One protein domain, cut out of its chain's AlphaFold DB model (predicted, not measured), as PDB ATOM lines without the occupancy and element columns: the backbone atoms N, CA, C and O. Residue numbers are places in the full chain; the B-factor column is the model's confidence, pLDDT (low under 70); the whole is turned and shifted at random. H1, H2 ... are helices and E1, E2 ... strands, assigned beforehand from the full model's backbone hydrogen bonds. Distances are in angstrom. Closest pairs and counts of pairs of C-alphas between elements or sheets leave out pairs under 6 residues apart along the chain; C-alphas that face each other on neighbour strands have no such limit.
ATOM      1  N   THR A   4      58.121 -55.222 -10.207       77.44
ATOM      2  CA  THR A   4      57.194 -54.243  -9.617       77.44
ATOM      3  C   THR A   4      56.245 -53.614 -10.643       77.44
ATOM      4  O   THR A   4      55.073 -53.407 -10.350       77.44
ATOM      5  N   GLU A   5      56.708 -53.343 -11.866       73.69
ATOM      6  CA  GLU A   5      55.867 -52.753 -12.925       73.69
ATOM      7  C   GLU A   5      54.839 -53.761 -13.454       73.69
ATOM      8  O   GLU A   5      53.713 -53.399 -13.792       73.69
ATOM      9  N   LEU A   6      55.223 -55.039 -13.507       76.12
ATOM     10  CA  LEU A   6      54.339 -56.138 -13.889       76.12
ATOM     11  C   LEU A   6      53.261 -56.403 -12.835       76.12
ATOM     12  O   LEU A   6      52.117 -56.686 -13.189       76.12
ATOM     13  N   GLU A   7      53.612 -56.333 -11.552       82.81
ATOM     14  CA  GLU A   7      52.653 -56.443 -10.448       82.81
ATOM     15  C   GLU A   7      51.677 -55.269 -10.454       82.81
ATOM     16  O   GLU A   7      50.467 -55.492 -10.457       82.81
ATOM     17  N   TYR A   8      52.183 -54.042 -10.599       83.56
ATOM     18  CA  TYR A   8      51.341 -52.854 -10.688       83.56
ATOM     19  C   TYR A   8      50.377 -52.907 -11.880       83.56
ATOM     20  O   TYR A   8      49.197 -52.584 -11.755       83.56
ATOM     21  N   LEU A   9      50.831 -53.399 -13.034       80.75
ATOM     22  CA  LEU A   9      49.948 -53.609 -14.178       80.75
ATOM     23  C   LEU A   9      48.839 -54.626 -13.887       80.75
ATOM     24  O   LEU A   9      47.691 -54.414 -14.281       80.75
ATOM     25  N   LYS A  10      49.173 -55.748 -13.238       83.38
ATOM     26  CA  LYS A  10      48.178 -56.760 -12.860       83.38
ATOM     27  C   LYS A  10      47.145 -56.160 -11.921       83.38
ATOM     28  O   LYS A  10      45.955 -56.373 -12.138       83.38
ATOM     29  N   GLU A  11      47.578 -55.382 -10.935       85.88
ATOM     30  CA  GLU A  11      46.672 -54.636 -10.066       85.88
ATOM     31  C   GLU A  11      45.758 -53.728 -10.894       85.88
ATOM     32  O   GLU A  11      44.544 -53.856 -10.804       85.88
ATOM     33  N   LEU A  12      46.294 -52.898 -11.794       85.50
ATOM     34  CA  LEU A  12      45.487 -51.987 -12.615       85.50
ATOM     35  C   LEU A  12      44.464 -52.691 -13.529       85.50
ATOM     36  O   LEU A  12      43.330 -52.210 -13.642       85.50
ATOM     37  N   LYS A  13      44.852 -53.813 -14.160       83.56
ATOM     38  CA  LYS A  13      43.984 -54.619 -15.045       83.56
ATOM     39  C   LYS A  13      42.902 -55.385 -14.274       83.56
ATOM     40  O   LYS A  13      41.829 -55.617 -14.818       83.56
ATOM     41  N   THR A  14      43.187 -55.809 -13.042       83.12
ATOM     42  CA  THR A  14      42.243 -56.571 -12.198       83.12
ATOM     43  C   THR A  14      41.420 -55.696 -11.262       83.12
ATOM     44  O   THR A  14      40.431 -56.162 -10.702       83.12
ATOM     45  N   ASP A  15      41.811 -54.435 -11.085       80.44
ATOM     46  CA  ASP A  15      41.107 -53.502 -10.226       80.44
ATOM     47  C   ASP A  15      39.692 -53.257 -10.767       80.44
ATOM     48  O   ASP A  15      39.512 -52.768 -11.879       80.44
ATOM     49  N   MET A  16      38.679 -53.572  -9.968       73.88
ATOM     50  CA  MET A  16      37.268 -53.350 -10.303       73.88
ATOM     51  C   MET A  16      36.717 -52.071  -9.657       73.88
ATOM     52  O   MET A  16      35.511 -51.857  -9.657       73.88
ATOM     53  N   SER A  17      37.585 -51.232  -9.081       78.12
ATOM     54  CA  SER A  17      37.189 -49.983  -8.432       78.12
ATOM     55  C   SER A  17      36.537 -49.012  -9.413       78.12
ATOM     56  O   SER A  17      36.991 -48.840 -10.546       78.12
ATOM     57  N   GLU A  18      35.524 -48.309  -8.920       72.75
ATOM     58  CA  GLU A  18      34.844 -47.208  -9.598       72.75
ATOM     59  C   GLU A  18      35.092 -45.899  -8.834       72.75
ATOM     60  O   GLU A  18      35.316 -45.899  -7.621       72.75
ATOM     61  N   GLY A  19      35.069 -44.761  -9.527       73.38
ATOM     62  CA  GLY A  19      35.230 -43.460  -8.881       73.38
ATOM     63  C   GLY A  19      35.412 -42.314  -9.867       73.38
ATOM     64  O   GLY A  19      35.521 -42.521 -11.065       73.38
ATOM     65  N   ILE A  20      35.511 -41.083  -9.360       70.69
ATOM     66  CA  ILE A  20      35.613 -39.863 -10.193       70.69
ATOM     67  C   ILE A  20      36.845 -39.896 -11.123       70.69
ATOM     68  O   ILE A  20      36.856 -39.294 -12.192       70.69
ATOM     69  N   MET A  21      37.888 -40.629 -10.729       82.75
ATOM     70  CA  MET A  21      39.129 -40.791 -11.493       82.75
ATOM     71  C   MET A  21      39.139 -42.027 -12.402       82.75
ATOM     72  O   MET A  21      40.164 -42.295 -13.028       82.75
ATOM     73  N   ILE A  22      38.043 -42.789 -12.458       85.06
ATOM     74  CA  ILE A  22      37.950 -44.055 -13.185       85.06
ATOM     75  C   ILE A  22      36.674 -44.063 -14.025       85.06
ATOM     76  O   ILE A  22      35.571 -43.972 -13.496       85.06
ATOM     77  N   GLU A  23      36.822 -44.231 -15.332       89.62
ATOM     78  CA  GLU A  23      35.708 -44.595 -16.203       89.62
ATOM     79  C   GLU A  23      35.821 -46.077 -16.543       89.62
ATOM     80  O   GLU A  23      36.864 -46.536 -17.005       89.62
ATOM     81  N   HIS A  24      34.740 -46.821 -16.327       89.50
ATOM     82  CA  HIS A  24      34.620 -48.205 -16.755       89.50
ATOM     83  C   HIS A  24      33.413 -48.314 -17.683       89.50
ATOM     84  O   HIS A  24      32.268 -48.190 -17.250       89.50
ATOM     85  N   ASN A  25      33.673 -48.500 -18.975       88.31
ATOM     86  CA  ASN A  25      32.647 -48.558 -20.002       88.31
ATOM     87  C   ASN A  25      32.541 -49.986 -20.546       88.31
ATOM     88  O   ASN A  25      33.382 -50.448 -21.314       88.31
ATOM     89  N   THR A  26      31.486 -50.688 -20.138       86.00
ATOM     90  CA  THR A  26      31.229 -52.081 -20.530       86.00
ATOM     91  C   THR A  26      30.641 -52.223 -21.931       86.00
ATOM     92  O   THR A  26      30.722 -53.308 -22.499       86.00
ATOM     93  N   VAL A  27      30.069 -51.151 -22.493       87.88
ATOM     94  CA  VAL A  27      29.485 -51.136 -23.844       87.88
ATOM     95  C   VAL A  27      30.583 -50.991 -24.893       87.88
ATOM     96  O   VAL A  27      30.640 -51.765 -25.842       87.88
ATOM     97  N   ASP A  28      31.482 -50.034 -24.684       87.19
ATOM     98  CA  ASP A  28      32.624 -49.773 -25.567       87.19
ATOM     99  C   ASP A  28      33.874 -50.576 -25.150       87.19
ATOM    100  O   ASP A  28      34.937 -50.445 -25.751       87.19
ATOM    101  N   HIS A  29      33.743 -51.423 -24.122       91.06
ATOM    102  CA  HIS A  29      34.760 -52.350 -23.625       91.06
ATOM    103  C   HIS A  29      36.121 -51.714 -23.312       91.06
ATOM    104  O   HIS A  29      37.172 -52.260 -23.658       91.06
ATOM    105  N   TYR A  30      36.118 -50.591 -22.601       91.94
ATOM    106  CA  TYR A  30      37.348 -49.964 -22.130       91.94
ATOM    107  C   TYR A  30      37.258 -49.532 -20.672       91.94
ATOM    108  O   TYR A  30      36.181 -49.337 -20.098       91.94
ATOM    109  N   LYS A  31      38.431 -49.329 -20.079       93.12
ATOM    110  CA  LYS A  31      38.589 -48.694 -18.778       93.12
ATOM    111  C   LYS A  31      39.663 -47.617 -18.850       93.12
ATOM    112  O   LYS A  31      40.754 -47.860 -19.355       93.12
ATOM    113  N   ILE A  32      39.366 -46.446 -18.301       93.81
ATOM    114  CA  ILE A  32      40.293 -45.324 -18.159       93.81
ATOM    115  C   ILE A  32      40.500 -45.040 -16.675       93.81
ATOM    116  O   ILE A  32      39.546 -45.022 -15.900       93.81
ATOM    117  N   ARG A  33      41.745 -44.784 -16.272       93.00
ATOM    118  CA  ARG A  33      42.094 -44.382 -14.909       93.00
ATOM    119  C   ARG A  33      43.193 -43.332 -14.903       93.00
ATOM    120  O   ARG A  33      44.234 -43.518 -15.526       93.00
ATOM    121  N   LEU A  34      43.006 -42.279 -14.110       92.00
ATOM    122  CA  LEU A  34      44.095 -41.360 -13.779       92.00
ATOM    123  C   LEU A  34      45.076 -42.038 -12.823       92.00
ATOM    124  O   LEU A  34      44.691 -42.550 -11.767       92.00
ATOM    125  N   ILE A  35      46.350 -42.008 -13.187       90.69
ATOM    126  CA  ILE A  35      47.460 -42.501 -12.373       90.69
ATOM    127  C   ILE A  35      48.488 -41.378 -12.201       90.69
ATOM    128  O   ILE A  35      48.296 -40.262 -12.687       90.69
ATOM    129  N   ASN A  36      49.538 -41.640 -11.421       89.00
ATOM    130  CA  ASN A  36      50.632 -40.697 -11.178       89.00
ATOM    131  C   ASN A  36      50.155 -39.251 -10.887       89.00
ATOM    132  O   ASN A  36      50.587 -38.282 -11.500       89.00
ATOM    133  N   LYS A  37      49.169 -39.110  -9.985       88.00
ATOM    134  CA  LYS A  37      48.583 -37.815  -9.573       88.00
ATOM    135  C   LYS A  37      48.005 -36.968 -10.727       88.00
ATOM    136  O   LYS A  37      47.919 -35.746 -10.603       88.00
ATOM    137  N   GLY A  38      47.555 -37.607 -11.808       87.75
ATOM    138  CA  GLY A  38      46.949 -36.939 -12.964       87.75
ATOM    139  C   GLY A  38      47.957 -36.420 -13.992       87.75
ATOM    140  O   GLY A  38      47.600 -35.569 -14.809       87.75
ATOM    141  N   GLU A  39      49.198 -36.910 -13.938       92.94
ATOM    142  CA  GLU A  39      50.218 -36.714 -14.980       92.94
ATOM    143  C   GLU A  39      50.185 -37.822 -16.040       92.94
ATOM    144  O   GLU A  39      50.707 -37.667 -17.141       92.94
ATOM    145  N   GLU A  40      49.528 -38.939 -15.735       94.06
ATOM    146  CA  GLU A  40      49.385 -40.069 -16.641       94.06
ATOM    147  C   GLU A  40      47.977 -40.648 -16.565       94.06
ATOM    148  O   GLU A  40      47.267 -40.556 -15.556       94.06
ATOM    149  N   LEU A  41      47.581 -41.268 -17.666       94.31
ATOM    150  CA  LEU A  41      46.320 -41.957 -17.817       94.31
ATOM    151  C   LEU A  41      46.591 -43.380 -18.284       94.31
ATOM    152  O   LEU A  41      47.243 -43.611 -19.302       94.31
ATOM    153  N   PHE A  42      46.061 -44.322 -17.517       94.50
ATOM    154  CA  PHE A  42      46.002 -45.726 -17.863       94.50
ATOM    155  C   PHE A  42      44.727 -45.993 -18.656       94.50
ATOM    156  O   PHE A  42      43.628 -45.684 -18.190       94.50
ATOM    157  N   TYR A  43      44.878 -46.582 -19.832       94.44
ATOM    158  CA  TYR A  43      43.781 -47.055 -20.660       94.44
ATOM    159  C   TYR A  43      43.890 -48.572 -20.801       94.44
ATOM    160  O   TYR A  43      44.960 -49.094 -21.110       94.44
ATOM    161  N   HIS A  44      42.782 -49.289 -20.648       93.31
ATOM    162  CA  HIS A  44      42.700 -50.735 -20.841       93.31
ATOM    163  C   HIS A  44      41.577 -51.069 -21.810       93.31
ATOM    164  O   HIS A  44      40.410 -50.815 -21.526       93.31
ATOM    165  N   ASP A  45      41.950 -51.653 -22.942       91.19
ATOM    166  CA  ASP A  45      41.034 -52.302 -23.871       91.19
ATOM    167  C   ASP A  45      40.666 -53.682 -23.312       91.19
ATOM    168  O   ASP A  45      41.516 -54.572 -23.204       91.19
ATOM    169  N   LEU A  46      39.397 -53.857 -22.947       89.75
ATOM    170  CA  LEU A  46      38.881 -55.089 -22.358       89.75
ATOM    171  C   LEU A  46      38.625 -56.178 -23.411       89.75
ATOM    172  O   LEU A  46      38.609 -57.354 -23.053       89.75
ATOM    173  N   GLN A  47      38.456 -55.827 -24.693       89.31
ATOM    174  CA  GLN A  47      38.291 -56.809 -25.774       89.31
ATOM    175  C   GLN A  47      39.612 -57.498 -26.092       89.31
ATOM    176  O   GLN A  47      39.667 -58.720 -26.214       89.31
ATOM    177  N   THR A  48      40.681 -56.715 -26.228       88.75
ATOM    178  CA  THR A  48      42.007 -57.238 -26.589       88.75
ATOM    179  C   THR A  48      42.884 -57.539 -25.375       88.75
ATOM    180  O   THR A  48      43.963 -58.109 -25.522       88.75
ATOM    181  N   ASN A  49      42.429 -57.166 -24.175       88.94
ATOM    182  CA  ASN A  49      43.190 -57.209 -22.926       88.94
ATOM    183  C   ASN A  49      44.528 -56.437 -22.994       88.94
ATOM    184  O   ASN A  49      45.509 -56.760 -22.308       88.94
ATOM    185  N   THR A  50      44.568 -55.399 -23.830       88.50
ATOM    186  CA  THR A  50      45.752 -54.563 -24.044       88.50
ATOM    187  C   THR A  50      45.659 -53.305 -23.196       88.50
ATOM    188  O   THR A  50      44.609 -52.673 -23.126       88.50
ATOM    189  N   ALA A  51      46.768 -52.917 -22.566       91.12
ATOM    190  CA  ALA A  51      46.846 -51.674 -21.812       91.12
ATOM    191  C   ALA A  51      47.796 -50.668 -22.464       91.12
ATOM    192  O   ALA A  51      48.828 -51.037 -23.034       91.12
ATOM    193  N   PHE A  52      47.463 -49.391 -22.321       92.88
ATOM    194  CA  PHE A  52      48.225 -48.264 -22.836       92.88
ATOM    195  C   PHE A  52      48.393 -47.188 -21.756       92.88
ATOM    196  O   PHE A  52      47.533 -47.024 -20.888       92.88
ATOM    197  N   ILE A  53      49.499 -46.449 -21.833       92.88
ATOM    198  CA  ILE A  53      49.737 -45.222 -21.065       92.88
ATOM    199  C   ILE A  53      49.657 -44.046 -22.014       92.88
ATOM    200  O   ILE A  53      50.190 -44.105 -23.122       92.88
ATOM    201  N   CYS A  54      49.053 -42.964 -21.547       94.56
ATOM    202  CA  CYS A  54      49.170 -41.649 -22.149       94.56
ATOM    203  C   CYS A  54      49.620 -40.652 -21.080       94.56
ATOM    204  O   CYS A  54      49.009 -40.584 -20.012       94.56
ATOM    205  N   ALA A  55      50.655 -39.861 -21.360       94.81
ATOM    206  CA  ALA A  55      50.954 -38.703 -20.533       94.81
ATOM    207  C   ALA A  55      49.866 -37.646 -20.741       94.81
ATOM    208  O   ALA A  55      49.421 -37.372 -21.861       94.81
ATOM    209  N   ILE A  56      49.463 -37.018 -19.646       95.69
ATOM    210  CA  ILE A  56      48.439 -35.982 -19.622       95.69
ATOM    211  C   ILE A  56      48.838 -34.871 -18.647       95.69
ATOM    212  O   ILE A  56      49.732 -35.014 -17.819       95.69
ATOM    213  N   GLN A  57      48.148 -33.742 -18.710       93.94
ATOM    214  CA  GLN A  57      48.143 -32.756 -17.635       93.94
ATOM    215  C   GLN A  57      46.696 -32.451 -17.285       93.94
ATOM    216  O   GLN A  57      46.060 -31.584 -17.883       93.94
ATOM    217  N   ILE A  58      46.171 -33.160 -16.284       91.25
ATOM    218  CA  ILE A  58      44.750 -33.080 -15.934       91.25
ATOM    219  C   ILE A  58      44.289 -31.641 -15.667       91.25
ATOM    220  O   ILE A  58      43.224 -31.237 -16.111       91.25
ATOM    221  N   ARG A  59      45.131 -30.823 -15.016       89.81
ATOM    222  CA  ARG A  59      44.797 -29.447 -14.604       89.81
ATOM    223  C   ARG A  59      44.529 -28.492 -15.763       89.81
ATOM    224  O   ARG A  59      43.823 -27.511 -15.570       89.81
ATOM    225  N   ASN A  60      45.143 -28.727 -16.917       90.81
ATOM    226  CA  ASN A  60      45.021 -27.854 -18.084       90.81
ATOM    227  C   ASN A  60      44.394 -28.571 -19.287       90.81
ATOM    228  O   ASN A  60      44.442 -28.034 -20.389       90.81
ATOM    229  N   GLY A  61      43.861 -29.780 -19.088       92.88
ATOM    230  CA  GLY A  61      43.218 -30.547 -20.150       92.88
ATOM    231  C   GLY A  61      44.162 -31.104 -21.213       92.88
ATOM    232  O   GLY A  61      43.685 -31.512 -22.265       92.88
ATOM    233  N   SER A  62      45.485 -31.105 -21.016       96.06
ATOM    234  CA  SER A  62      46.394 -31.515 -22.099       96.06
ATOM    235  C   SER A  62      46.518 -33.031 -22.206       96.06
ATOM    236  O   SER A  62      46.755 -33.706 -21.202       96.06
ATOM    237  N   ILE A  63      46.437 -33.543 -23.433       96.31
ATOM    238  CA  ILE A  63      46.670 -34.947 -23.790       96.31
ATOM    239  C   ILE A  63      47.873 -34.991 -24.733       96.31
ATOM    240  O   ILE A  63      47.825 -34.386 -25.801       96.31
ATOM    241  N   PHE A  64      48.951 -35.686 -24.360       95.12
ATOM    242  CA  PHE A  64      50.167 -35.741 -25.178       95.12
ATOM    243  C   PHE A  64      50.143 -36.971 -26.083       95.12
ATOM    244  O   PHE A  64      50.644 -38.041 -25.734       95.12
ATOM    245  N   GLU A  65      49.585 -36.838 -27.281       93.44
ATOM    246  CA  GLU A  65      49.275 -37.979 -28.148       93.44
ATOM    247  C   GLU A  65      50.510 -38.769 -28.606       93.44
ATOM    248  O   GLU A  65      50.413 -39.945 -28.960       93.44
ATOM    249  N   LYS A  66      51.686 -38.136 -28.640       92.19
ATOM    250  CA  LYS A  66      52.961 -38.782 -29.003       92.19
ATOM    251  C   LYS A  66      53.509 -39.683 -27.901       92.19
ATOM    252  O   LYS A  66      54.417 -40.464 -28.155       92.19
ATOM    253  N   THR A  67      52.963 -39.566 -26.695       92.00
ATOM    254  CA  THR A  67      53.348 -40.379 -25.540       92.00
ATOM    255  C   THR A  67      52.490 -41.625 -25.396       92.00
ATOM    256  O   THR A  67      52.731 -42.401 -24.482       92.00
ATOM    257  N   ILE A  68      51.510 -41.842 -26.280       92.88
ATOM    258  CA  ILE A  68      50.663 -43.028 -26.212       92.88
ATOM    259  C   ILE A  68      51.480 -44.264 -26.591       92.88
ATOM    260  O   ILE A  68      51.904 -44.422 -27.739       92.88
ATOM    261  N   HIS A  69      51.661 -45.162 -25.629       92.31
ATOM    262  CA  HIS A  69      52.401 -46.404 -25.817       92.31
ATOM    263  C   HIS A  69      51.750 -47.569 -25.075       92.31
ATOM    264  O   HIS A  69      51.040 -47.391 -24.086       92.31
ATOM    265  N   LYS A  70      51.999 -48.789 -25.555       90.88
ATOM    266  CA  LYS A  70      51.622 -50.027 -24.865       90.88
ATOM    267  C   LYS A  70      52.308 -50.083 -23.513       90.88
ATOM    268  O   LYS A  70      53.533 -50.043 -23.463       90.88
ATOM    269  N   TRP A  71      51.534 -50.266 -22.447       85.88
ATOM    270  CA  TRP A  71      52.095 -50.455 -21.110       85.88
ATOM    271  C   TRP A  71      53.021 -51.681 -21.090       85.88
ATOM    272  O   TRP A  71      54.131 -51.625 -20.579       85.88
ATOM    273  N   ASP A  72      52.571 -52.786 -21.694       80.50
ATOM    274  CA  ASP A  72      53.255 -54.085 -21.661       80.50
ATOM    275  C   ASP A  72      54.619 -54.103 -22.379       80.50
ATOM    276  O   ASP A  72      55.459 -54.952 -22.091       80.50
ATOM    277  N   THR A  73      54.836 -53.225 -23.363       83.75
ATOM    278  CA  THR A  73      56.029 -53.292 -24.230       83.75
ATOM    279  C   THR A  73      56.744 -51.961 -24.427       83.75
ATOM    280  O   THR A  73      57.823 -51.946 -25.013       83.75
ATOM    281  N   GLY A  74      56.153 -50.840 -24.011       83.69
ATOM    282  CA  GLY A  74      56.638 -49.499 -24.343       83.69
ATOM    283  C   GLY A  74      56.488 -49.125 -25.823       83.69
ATOM    284  O   GLY A  74      56.893 -48.038 -26.222       83.69
ATOM    285  N   ALA A  75      55.926 -50.007 -26.660       85.75
ATOM    286  CA  ALA A  75      55.816 -49.759 -28.093       85.75
ATOM    287  C   ALA A  75      54.774 -48.672 -28.386       85.75
ATOM    288  O   ALA A  75      53.663 -48.710 -27.850       85.75
ATOM    289  N   LEU A  76      55.119 -47.743 -29.277       82.12
ATOM    290  CA  LEU A  76      54.185 -46.741 -29.787       82.12
ATOM    291  C   LEU A  76      53.040 -47.403 -30.562       82.12
ATOM    292  O   LEU A  76      53.203 -48.465 -31.168       82.12
ATOM    293  N   ILE A  77      51.879 -46.754 -30.547       83.06
ATOM    294  CA  ILE A  77      50.697 -47.194 -31.290       83.06
ATOM    295  C   ILE A  77      50.578 -46.374 -32.574       83.06
ATOM    296  O   ILE A  77      50.551 -45.146 -32.526       83.06
ATOM    297  N   GLU A  78      50.454 -47.045 -33.718       76.38
ATOM    298  CA  GLU A  78      50.276 -46.374 -35.012       76.38
ATOM    299  C   GLU A  78      48.856 -45.812 -35.186       76.38
ATOM    300  O   GLU A  78      48.683 -44.691 -35.661       76.38
ATOM    301  N   ASN A  79      47.832 -46.551 -34.747       82.19
ATOM    302  CA  ASN A  79      46.437 -46.120 -34.807       82.19
ATOM    303  C   ASN A  79      45.882 -45.819 -33.407       82.19
ATOM    304  O   ASN A  79      45.353 -46.694 -32.724       82.19
ATOM    305  N   LYS A  80      46.026 -44.560 -32.986       87.44
ATOM    306  CA  LYS A  80      45.615 -44.050 -31.666       87.44
ATOM    307  C   LYS A  80      44.297 -43.264 -31.671       87.44
ATOM    308  O   LYS A  80      43.908 -42.745 -30.633       87.44
ATOM    309  N   GLN A  81      43.617 -43.165 -32.817       90.25
ATOM    310  CA  GLN A  81      42.428 -42.318 -33.008       90.25
ATOM    311  C   GLN A  81      41.287 -42.672 -32.046       90.25
ATOM    312  O   GLN A  81      40.740 -41.795 -31.385       90.25
ATOM    313  N   GLU A  82      40.961 -43.960 -31.928       88.94
ATOM    314  CA  GLU A  82      39.859 -44.400 -31.065       88.94
ATOM    315  C   GLU A  82      40.192 -44.206 -29.579       88.94
ATOM    316  O   GLU A  82      39.378 -43.684 -28.822       88.94
ATOM    317  N   ILE A  83      41.429 -44.522 -29.181       90.12
ATOM    318  CA  ILE A  83      41.921 -44.299 -27.814       90.12
ATOM    319  C   ILE A  83      41.843 -42.808 -27.463       90.12
ATOM    320  O   ILE A  83      41.344 -42.452 -26.399       90.12
ATOM    321  N   LEU A  84      42.297 -41.927 -28.362       93.69
ATOM    322  CA  LEU A  84      42.238 -40.478 -28.160       93.69
ATOM    323  C   LEU A  84      40.803 -39.994 -27.980       93.69
ATOM    324  O   LEU A  84      40.526 -39.326 -26.992       93.69
ATOM    325  N   LYS A  85      39.885 -40.408 -28.855       93.88
ATOM    326  CA  LYS A  85      38.467 -40.044 -28.767       93.88
ATOM    327  C   LYS A  85      37.845 -40.440 -27.425       93.88
ATOM    328  O   LYS A  85      37.053 -39.691 -26.851       93.88
ATOM    329  N   GLN A  86      38.196 -41.616 -26.911       93.50
ATOM    330  CA  GLN A  86      37.704 -42.093 -25.619       93.50
ATOM    331  C   GLN A  86      38.330 -41.326 -24.448       93.50
ATOM    332  O   GLN A  86      37.621 -40.960 -23.512       93.50
ATOM    333  N   ILE A  87      39.621 -40.987 -24.526       93.62
ATOM    334  CA  ILE A  87      40.275 -40.113 -23.543       93.62
ATOM    335  C   ILE A  87      39.665 -38.704 -23.571       93.62
ATOM    336  O   ILE A  87      39.386 -38.135 -22.518       93.62
ATOM    337  N   GLU A  88      39.401 -38.130 -24.741       95.25
ATOM    338  CA  GLU A  88      38.764 -36.815 -24.852       95.25
ATOM    339  C   GLU A  88      37.374 -36.818 -24.213       95.25
ATOM    340  O   GLU A  88      37.047 -35.959 -23.388       95.25
ATOM    341  N   ARG A  89      36.572 -37.843 -24.524       93.19
ATOM    342  CA  ARG A  89      35.264 -38.057 -23.902       93.19
ATOM    343  C   ARG A  89      35.375 -38.156 -22.380       93.19
ATOM    344  O   ARG A  89      34.555 -37.555 -21.682       93.19
ATOM    345  N   TYR A  90      36.382 -38.862 -21.866       92.88
ATOM    346  CA  TYR A  90      36.644 -38.955 -20.432       92.88
ATOM    347  C   TYR A  90      36.869 -37.570 -19.801       92.88
ATOM    348  O   TYR A  90      36.235 -37.236 -18.795       92.88
ATOM    349  N   PHE A  91      37.711 -36.726 -20.409       93.12
ATOM    350  CA  PHE A  91      37.969 -35.364 -19.920       93.12
ATOM    351  C   PHE A  91      36.687 -34.520 -19.880       93.12
ATOM    352  O   PHE A  91      36.396 -33.875 -18.868       93.12
ATOM    353  N   ILE A  92      35.866 -34.590 -20.925       93.19
ATOM    354  CA  ILE A  92      34.624 -33.812 -21.019       93.19
ATOM    355  C   ILE A  92      33.587 -34.297 -19.996       93.19
ATOM    356  O   ILE A  92      32.977 -33.497 -19.282       93.19
ATOM    357  N   ILE A  93      33.367 -35.612 -19.905       90.44
ATOM    358  CA  ILE A  93      32.269 -36.174 -19.109       90.44
ATOM    359  C   ILE A  93      32.633 -36.263 -17.629       90.44
ATOM    360  O   ILE A  93      31.821 -35.856 -16.792       90.44
ATOM    361  N   PHE A  94      33.820 -36.769 -17.298       88.38
ATOM    362  CA  PHE A  94      34.204 -37.075 -15.917       88.38
ATOM    363  C   PHE A  94      34.978 -35.936 -15.261       88.38
ATOM    364  O   PHE A  94      34.762 -35.661 -14.084       88.38
ATOM    365  N   GLN A  95      35.831 -35.244 -16.019       87.69
ATOM    366  CA  GLN A  95      36.668 -34.164 -15.481       87.69
ATOM    367  C   GLN A  95      36.062 -32.777 -15.695       87.69
ATOM    368  O   GLN A  95      36.458 -31.834 -15.017       87.69
ATOM    369  N   LYS A  96      35.064 -32.657 -16.584       91.62
ATOM    370  CA  LYS A  96      34.426 -31.388 -16.970       91.62
ATOM    371  C   LYS A  96      35.428 -30.383 -17.548       91.62
ATOM    372  O   LYS A  96      35.337 -29.186 -17.288       91.62
ATOM    373  N   ILE A  97      36.382 -30.888 -18.328       93.06
ATOM    374  CA  ILE A  97      37.442 -30.110 -18.975       93.06
ATOM    375  C   ILE A  97      37.342 -30.322 -20.484       93.06
ATOM    376  O   ILE A  97      37.133 -31.448 -20.925       93.06
ATOM    377  N   ASP A  98      37.505 -29.249 -21.257       94.62
ATOM    378  CA  ASP A  98      37.674 -29.323 -22.710       94.62
ATOM    379  C   ASP A  98      39.149 -29.640 -23.024       94.62
ATOM    380  O   ASP A  98      40.026 -28.822 -22.713       94.62
ATOM    381  N   PRO A  99      39.471 -30.856 -23.502       94.88
ATOM    382  CA  PRO A  99      40.848 -31.287 -23.646       94.88
ATOM    383  C   PRO A  99      41.534 -30.654 -24.862       94.88
ATOM    384  O   PRO A  99      40.920 -30.323 -25.869       94.88
ATOM    385  N   THR A 100      42.858 -30.528 -24.796       96.25
ATOM    386  CA  THR A 100      43.697 -30.114 -25.926       96.25
ATOM    387  C   THR A 100      44.716 -31.199 -26.238       96.25
ATOM    388  O   THR A 100      45.565 -31.523 -25.403       96.25
ATOM    389  N   ILE A 101      44.665 -31.731 -27.458       94.00
ATOM    390  CA  ILE A 101      45.651 -32.689 -27.964       94.00
ATOM    391  C   ILE A 101      46.948 -31.950 -28.335       94.00
ATOM    392  O   ILE A 101      46.910 -30.923 -29.016       94.00
ATOM    393  N   ARG A 102      48.091 -32.469 -27.873       90.44
ATOM    394  CA  ARG A 102      49.441 -31.919 -28.083       90.44
ATOM    395  C   ARG A 102      50.420 -32.952 -28.639       90.44
ATOM    396  O   ARG A 102      50.342 -34.133 -28.227       90.44
TER     397      ARG A 102
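AT A GLANCE: This is residues 4 to 102 of the 102 residues of an uncharacterized protein of Pedobacter metabolipauper (UniProt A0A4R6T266). A twisted four-stranded sheet, E1 E2 E3 E4, has H2 packed across one face, making two layers, while H1 only grazes it. The 99 printed residues run H1 E1 E2 E3 E4 H2, class mixed; the sheet is a meander, each strand the antiparallel neighbour of the one before. It is compact, radius of gyration of the C-alphas 12.4 A, spanning 32 by 28 by 26 A.

HOW THE PARTS SIT: E1, residues 22 to 25, and E2, residues 30 to 35, form a hairpin, N 23 and O 32 at 2.9 A. E2 and E3, residues 40 to 45, pair by N 33 and O 42, 2.8 A; E3 and E4, residues 50 to 57, by N 43 and O 52, 2.9 A. H2, residues 81 to 95, runs across the strands, height over the sheet 8.8 A; its closest C-alphas to E2 are Ile 87 and Ile 32, 7.5 A. H1, residues 4 to 14, is apart from H2. Both helices have every O i to N i+4 pair within hydrogen-bond range.

IN THESE COORDINATES: H1, 15.3 A, begins at (57.194, -54.243, -9.617). E4 is 22.9 A long. H2, 20.2 A, ends at (36.668, -34.164, -15.481).

THE WHOLE: The printed part has no cut. The link E4 to H2 is long, 23 residues. No printed residue is under 70.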